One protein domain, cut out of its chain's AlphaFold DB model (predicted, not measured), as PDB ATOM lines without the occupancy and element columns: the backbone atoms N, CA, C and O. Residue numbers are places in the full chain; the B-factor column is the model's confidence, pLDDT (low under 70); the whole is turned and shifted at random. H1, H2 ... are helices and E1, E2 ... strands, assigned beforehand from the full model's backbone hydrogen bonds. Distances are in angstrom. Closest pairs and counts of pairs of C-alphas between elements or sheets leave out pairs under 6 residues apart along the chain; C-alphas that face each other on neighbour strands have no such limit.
ATOM      1  N   ILE A   2     205.468 364.549 296.078       79.19
ATOM      2  CA  ILE A   2     206.237 363.336 295.782       79.19
ATOM      3  C   ILE A   2     205.260 362.389 295.085       79.19
ATOM      4  O   ILE A   2     204.104 362.316 295.498       79.19
ATOM      5  N   ARG A   3     205.701 361.728 294.017       80.81
ATOM      6  CA  ARG A   3     204.908 360.776 293.236       80.81
ATOM      7  C   ARG A   3     205.761 359.540 292.962       80.81
ATOM      8  O   ARG A   3     206.963 359.678 292.754       80.81
ATOM      9  N   LEU A   4     205.133 358.370 292.996       80.81
ATOM     10  CA  LEU A   4     205.710 357.107 292.539       80.81
ATOM     11  C   LEU A   4     205.195 356.848 291.123       80.81
ATOM     12  O   LEU A   4     203.987 356.735 290.928       80.81
ATOM     13  N   ASP A   5     206.118 356.799 290.170       83.25
ATOM     14  CA  ASP A   5     205.836 356.533 288.761       83.25
ATOM     15  C   ASP A   5     206.071 355.050 288.454       83.25
ATOM     16  O   ASP A   5     206.816 354.373 289.170       83.25
ATOM     17  N   GLY A   6     205.426 354.540 287.402       84.19
ATOM     18  CA  GLY A   6     205.731 353.217 286.867       84.19
ATOM     19  C   GLY A   6     207.152 353.139 286.291       84.19
ATOM     20  O   GLY A   6     207.791 354.176 286.075       84.19
ATOM     21  N   PRO A   7     207.673 351.922 286.054       86.44
ATOM     22  CA  PRO A   7     209.008 351.711 285.491       86.44
ATOM     23  C   PRO A   7     209.246 352.479 284.183       86.44
ATOM     24  O   PRO A   7     210.358 352.965 283.975       86.44
ATOM     25  N   ASP A   8     208.204 352.664 283.364       85.06
ATOM     26  CA  ASP A   8     208.298 353.378 282.084       85.06
ATOM     27  C   ASP A   8     207.943 354.876 282.184       85.06
ATOM     28  O   ASP A   8     207.953 355.607 281.188       85.06
ATOM     29  N   GLY A   9     207.669 355.370 283.396       79.69
ATOM     30  CA  GLY A   9     207.546 356.791 283.702       79.69
ATOM     31  C   GLY A   9     206.152 357.260 284.152       79.69
ATOM     32  O   GLY A   9     205.324 356.475 284.605       79.69
ATOM     33  N   PRO A  10     205.876 358.577 284.056       74.62
ATOM     34  CA  PRO A  10     204.717 359.256 284.658       74.62
ATOM     35  C   PRO A  10     203.325 358.735 284.314       74.62
ATOM     36  O   PRO A  10     202.371 359.024 285.036       74.62
ATOM     37  N   THR A  11     203.192 358.121 283.143       77.81
ATOM     38  CA  THR A  11     201.929 357.614 282.596       77.81
ATOM     39  C   THR A  11     201.749 356.128 282.861       77.81
ATOM     40  O   THR A  11     200.656 355.610 282.656       77.81
ATOM     41  N   ASP A  12     202.817 355.456 283.280       77.38
ATOM     42  CA  ASP A  12     202.810 354.045 283.605       77.38
ATOM     43  C   ASP A  12     202.407 353.840 285.068       77.38
ATOM     44  O   ASP A  12     202.691 354.663 285.948       77.38
ATOM     45  N   ARG A  13     201.690 352.747 285.325       78.69
ATOM     46  CA  ARG A  13     201.147 352.469 286.650       78.69
ATOM     47  C   ARG A  13     202.276 351.956 287.552       78.69
ATOM     48  O   ARG A  13     202.970 351.012 287.176       78.69
ATOM     49  N   PRO A  14     202.442 352.506 288.766       84.44
ATOM     50  CA  PRO A  14     203.375 351.939 289.728       84.44
ATOM     51  C   PRO A  14     202.954 350.513 290.111       84.44
ATOM     52  O   PRO A  14     201.767 350.175 290.109       84.44
ATOM     53  N   SER A  15     203.933 349.668 290.440       86.12
ATOM     54  CA  SER A  15     203.694 348.285 290.867       86.12
ATOM     55  C   SER A  15     202.726 348.214 292.056       86.12
ATOM     56  O   SER A  15     202.682 349.128 292.873       86.12
ATOM     57  N   ASP A  16     201.999 347.106 292.216       85.25
ATOM     58  CA  ASP A  16     200.916 347.006 293.213       85.25
ATOM     59  C   ASP A  16     201.360 347.204 294.674       85.25
ATOM     60  O   ASP A  16     200.564 347.616 295.517       85.25
ATOM     61  N   TRP A  17     202.638 346.966 294.981       85.88
ATOM     62  CA  TRP A  17     203.208 347.236 296.303       85.88
ATOM     63  C   TRP A  17     203.403 348.736 296.581       85.88
ATOM     64  O   TRP A  17     203.439 349.147 297.738       85.88
ATOM     65  N   ALA A  18     203.519 349.572 295.547       84.75
ATOM     66  CA  ALA A  18     203.812 351.003 295.637       84.75
ATOM     67  C   ALA A  18     202.534 351.830 295.878       84.75
ATOM     68  O   ALA A  18     202.226 352.791 295.171       84.75
ATOM     69  N   ALA A  19     201.771 351.430 296.895       87.12
ATOM     70  CA  ALA A  19     200.535 352.080 297.301       87.12
ATOM     71  C   ALA A  19     200.784 353.347 298.145       87.12
ATOM     72  O   ALA A  19     201.852 353.550 298.726       87.12
ATOM     73  N   VAL A  20     199.751 354.188 298.268       88.31
ATOM     74  CA  VAL A  20     199.787 355.440 299.049       88.31
ATOM     75  C   VAL A  20     200.299 355.255 300.490       88.31
ATOM     76  O   VAL A  20     201.163 356.045 300.881       88.31
ATOM     77  N   PRO A  21     199.855 354.244 301.271       90.50
ATOM     78  CA  PRO A  21     200.356 354.046 302.634       90.50
ATOM     79  C   PRO A  21     201.868 353.800 302.683       90.50
ATOM     80  O   PRO A  21     202.559 354.392 303.502       90.50
ATOM     81  N   VAL A  22     202.402 353.024 301.733       91.25
ATOM     82  CA  VAL A  22     203.842 352.729 301.649       91.25
ATOM     83  C   VAL A  22     204.645 354.006 301.414       91.25
ATOM     84  O   VAL A  22     205.659 354.236 302.070       91.25
ATOM     85  N   LEU A  23     204.174 354.888 300.527       90.44
ATOM     86  CA  LEU A  23     204.819 356.183 300.304       90.44
ATOM     87  C   LEU A  23     204.729 357.092 301.536       90.44
ATOM     88  O   LEU A  23     205.686 357.788 301.872       90.44
ATOM     89  N   GLN A  24     203.580 357.104 302.210       92.00
ATOM     90  CA  GLN A  24     203.371 357.873 303.432       92.00
ATOM     91  C   GLN A  24     204.328 357.442 304.552       92.00
ATOM     92  O   GLN A  24     204.912 358.312 305.211       92.00
ATOM     93  N   ASP A  25     204.513 356.142 304.746       92.94
ATOM     94  CA  ASP A  25     205.419 355.597 305.756       92.94
ATOM     95  C   ASP A  25     206.879 355.874 305.395       92.94
ATOM     96  O   ASP A  25     207.612 356.433 306.212       92.94
ATOM     97  N   ALA A  26     207.269 355.642 304.137       92.94
ATOM     98  CA  ALA A  26     208.615 355.939 303.651       92.94
ATOM     99  C   ALA A  26     208.996 357.419 303.841       92.94
ATOM    100  O   ALA A  26     210.120 357.733 304.238       92.94
ATOM    101  N   ILE A  27     208.062 358.353 303.604       92.12
ATOM    102  CA  ILE A  27     208.285 359.788 303.843       92.12
ATOM    103  C   ILE A  27     208.521 360.066 305.332       92.12
ATOM    104  O   ILE A  27     209.431 360.825 305.668       92.12
ATOM    105  N   ARG A  28     207.715 359.477 306.224       93.00
ATOM    106  CA  ARG A  28     207.839 359.677 307.678       93.00
ATOM    107  C   ARG A  28     209.148 359.105 308.209       93.00
ATOM    108  O   ARG A  28     209.843 359.791 308.955       93.00
ATOM    109  N   GLU A  29     209.508 357.900 307.783       93.69
ATOM    110  CA  GLU A  29     210.761 357.245 308.157       93.69
ATOM    111  C   GLU A  29     211.977 358.035 307.659       93.69
ATOM    112  O   GLU A  29     212.897 358.326 308.426       93.69
ATOM    113  N   THR A  30     211.951 358.474 306.400       92.75
ATOM    114  CA  THR A  30     213.023 359.301 305.826       92.75
ATOM    115  C   THR A  30     213.152 360.632 306.567       92.75
ATOM    116  O   THR A  30     214.254 361.066 306.891       92.75
ATOM    117  N   ALA A  31     212.037 361.294 306.883       92.12
ATOM    118  CA  ALA A  31     212.070 362.536 307.651       92.12
ATOM    119  C   ALA A  31     212.639 362.329 309.067       92.12
ATOM    120  O   ALA A  31     213.343 363.200 309.573       92.12
ATOM    121  N   ALA A  32     212.377 361.180 309.694       90.19
ATOM    122  CA  ALA A  32     212.923 360.848 311.006       90.19
ATOM    123  C   ALA A  32     214.432 360.539 310.973       90.19
ATOM    124  O   ALA A  32     215.130 360.817 311.949       90.19
ATOM    125  N   SER A  33     214.944 359.987 309.868       90.94
ATOM    126  CA  SER A  33     216.348 359.571 309.745       90.94
ATOM    127  C   SER A  33     217.280 360.662 309.213       90.94
ATOM    128  O   SER A  33     218.464 360.692 309.563       90.94
ATOM    129  N   VAL A  34     216.775 361.586 308.389       91.25
ATOM    130  CA  VAL A  34     217.598 362.634 307.774       91.25
ATOM    131  C   VAL A  34     218.095 363.628 308.820       91.25
ATOM    132  O   VAL A  34     217.331 364.259 309.552       91.25
ATOM    133  N   SER A  35     219.411 363.835 308.820       89.56
ATOM    134  CA  SER A  35     220.060 364.890 309.583       89.56
ATOM    135  C   SER A  35     221.147 365.560 308.750       89.56
ATOM    136  O   SER A  35     221.781 364.920 307.913       89.56
ATOM    137  N   VAL A  36     221.325 366.865 308.943       82.94
ATOM    138  CA  VAL A  36     222.302 367.662 308.195       82.94
ATOM    139  C   VAL A  36     223.186 368.404 309.191       82.94
ATOM    140  O   VAL A  36     222.649 369.172 309.995       82.94
ATOM    141  N   PRO A  37     224.516 368.204 309.176       81.50
ATOM    142  CA  PRO A  37     225.412 369.035 309.963       81.50
ATOM    143  C   PRO A  37     225.342 370.469 309.432       81.50
ATOM    144  O   PRO A  37     225.457 370.706 308.230       81.50
ATOM    145  N   ILE A  38     225.122 371.418 310.331       77.12
ATOM    146  CA  ILE A  38     225.118 372.847 310.041       77.12
ATOM    147  C   ILE A  38     226.461 373.381 310.545       77.12
ATOM    148  O   ILE A  38     226.679 373.380 311.760       77.12
ATOM    149  N   PRO A  39     227.373 373.782 309.640       67.44
ATOM    150  CA  PRO A  39     228.631 374.400 310.035       67.44
ATOM    151  C   PRO A  39     228.354 375.703 310.792       67.44
ATOM    152  O   PRO A  39     227.565 376.524 310.321       67.44
ATOM    153  N   ASP A  40     229.000 375.876 311.942       70.06
ATOM    154  CA  ASP A  40     229.063 377.137 312.683       70.06
ATOM    155  C   ASP A  40     230.459 377.265 313.314       70.06
ATOM    156  O   ASP A  40     231.087 376.250 313.634       70.06
ATOM    157  N   ASP A  41     230.940 378.494 313.506       59.50
ATOM    158  CA  ASP A  41     232.328 378.840 313.878       59.50
ATOM    159  C   ASP A  41     232.698 378.465 315.341       59.50
ATOM    160  O   ASP A  41     233.663 378.979 315.909       59.50
ATOM    161  N   GLY A  42     231.962 377.549 315.984       63.59
ATOM    162  CA  GLY A  42     232.258 377.101 317.350       63.59
ATOM    163  C   GLY A  42     231.452 375.906 317.869       63.59
ATOM    164  O   GLY A  42     231.966 375.145 318.687       63.59
ATOM    165  N   SER A  43     230.224 375.689 317.395       60.03
ATOM    166  CA  SER A  43     229.388 374.552 317.805       60.03
ATOM    167  C   SER A  43     228.750 373.867 316.599       60.03
ATOM    168  O   SER A  43     228.039 374.476 315.808       60.03
ATOM    169  N   SER A  44     228.982 372.561 316.447       72.69
ATOM    170  CA  SER A  44     228.349 371.788 315.377       72.69
ATOM    171  C   SER A  44     226.871 371.572 315.701       72.69
ATOM    172  O   SER A  44     226.530 370.745 316.552       72.69
ATOM    173  N   PHE A  45     225.981 372.291 315.021       80.06
ATOM    174  CA  PHE A  45     224.550 372.018 315.093       80.06
ATOM    175  C   PHE A  45     224.177 370.919 314.102       80.06
ATOM    176  O   PHE A  45     224.761 370.791 313.028       80.06
ATOM    177  N   VAL A  46     223.167 370.125 314.446       84.56
ATOM    178  CA  VAL A  46     222.596 369.131 313.537       84.56
ATOM    179  C   VAL A  46     221.147 369.508 313.278       84.56
ATOM    180  O   VAL A  46     220.307 369.462 314.177       84.56
ATOM    181  N   GLY A  47     220.854 369.889 312.039       87.38
ATOM    182  CA  GLY A  47     219.496 370.110 311.571       87.38
ATOM    183  C   GLY A  47     218.763 368.780 311.426       87.38
ATOM    184  O   GLY A  47     219.275 367.854 310.798       87.38
ATOM    185  N   ARG A  48     217.562 368.692 311.999       89.38
ATOM    186  CA  ARG A  48     216.634 367.560 311.861       89.38
ATOM    187  C   ARG A  48     215.233 368.080 311.585       89.38
ATOM    188  O   ARG A  48     214.920 369.232 311.901       89.38
ATOM    189  N   TRP A  49     214.378 367.226 311.034       87.75
ATOM    190  CA  TRP A  49     212.948 367.510 311.000       87.75
ATOM    191  C   TRP A  49     212.387 367.562 312.429       87.75
ATOM    192  O   TRP A  49     212.793 366.800 313.305       87.75
ATOM    193  N   GLY A  50     211.473 368.502 312.682       82.31
ATOM    194  CA  GLY A  50     210.741 368.560 313.948       82.31
ATOM    195  C   GLY A  50     209.623 367.516 314.011       82.31
ATOM    196  O   GLY A  50     209.331 366.845 313.027       82.31
ATOM    197  N   SER A  51     208.919 367.441 315.142       80.88
ATOM    198  CA  SER A  51     207.790 366.510 315.337       80.88
ATOM    199  C   SER A  51     206.539 366.824 314.506       80.88
ATOM    200  O   SER A  51     205.590 366.048 314.493       80.88
ATOM    201  N   GLN A  52     206.505 367.978 313.839       81.12
ATOM    202  CA  GLN A  52     205.368 368.427 313.042       81.12
ATOM    203  C   GLN A  52     205.630 368.117 311.569       81.12
ATOM    204  O   GLN A  52     206.221 368.928 310.855       81.12
ATOM    205  N   LEU A  53     205.179 366.941 311.138       84.56
ATOM    206  CA  LEU A  53     205.194 366.494 309.752       84.56
ATOM    207  C   LEU A  53     203.767 366.139 309.335       84.56
ATOM    208  O   LEU A  53     203.119 365.314 309.973       84.56
ATOM    209  N   ASP A  54     203.300 366.771 308.265       85.00
ATOM    210  CA  ASP A  54     201.966 366.571 307.710       85.00
ATOM    211  C   ASP A  54     202.095 365.998 306.293       85.00
ATOM    212  O   ASP A  54     202.810 366.561 305.458       85.00
ATOM    213  N   VAL A  55     201.467 364.846 306.047       85.94
ATOM    214  CA  VAL A  55     201.586 364.093 304.789       85.94
ATOM    215  C   VAL A  55     200.211 363.593 304.374       85.94
ATOM    216  O   VAL A  55     199.783 362.512 304.791       85.94
ATOM    217  N   ASP A  56     199.578 364.356 303.492       80.44
ATOM    218  CA  ASP A  56     198.262 364.049 302.941       80.44
ATOM    219  C   ASP A  56     198.355 363.545 301.494       80.44
ATOM    220  O   ASP A  56     199.078 364.135 300.678       80.44
ATOM    221  N   PRO A  57     197.612 362.479 301.141       81.62
ATOM    222  CA  PRO A  57     197.520 362.026 299.768       81.62
ATOM    223  C   PRO A  57     196.713 363.008 298.923       81.62
ATOM    224  O   PRO A  57     195.703 363.569 299.352       81.62
ATOM    225  N   ILE A  58     197.160 363.182 297.684       74.38
ATOM    226  CA  ILE A  58     196.454 363.961 296.676       74.38
ATOM    227  C   ILE A  58     195.819 362.983 295.694       74.38
ATOM    228  O   ILE A  58     196.524 362.316 294.938       74.38
TER     229      ILE A  58
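What this domain is: This is residues 2 to 58 of the 228 residues of an uncharacterized protein of Sphaerisporangium rubeum (UniProt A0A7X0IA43). With little regular structure, this is a long, thin rod: loop residues 2 to 19 at one end, helix H1 along the middle, and the hairpin E1 and E2 at the other end, whose tip, residues 39 to 44, sticks out; residues 49 to 58 fold back past H1. The 57 printed residues hold H1, E1, E2 in that order, a mixed class with 22 residues in named elements. The whole is extended, radius of gyration of the C-alphas 16.2 A, spanning 50 by 23 by 17 A.

Where its parts are: H1, residues 20 to 33, begins at C-alpha (199.787, 355.440, 299.049) and is 20.1 A long. E1 is residues 35 to 38, 9.4 A; E2 is residues 45 to 48, 9.6 A, ending at C-alpha (216.634, 367.560, 311.861).

How they stand to each other: In H1 every O i to N i+4 pair is within hydrogen-bond range. A tight link joins H1 to E1. E1 and E2 form an antiparallel hairpin, directions 148 degrees apart, with N 36 and O 47 within hydrogen-bond range at 2.9 A. The closest C-alphas of H1 and E2, Ala 32 and Arg 48, are 7.7 A apart.

The domain as a whole: The farthest C-alphas, Asp 12 and Gly 42, are 50.4 A apart. The printed part has no cut; the link E1 to E2 is short. Residues 39 and 41 to 43 have pLDDT under 70.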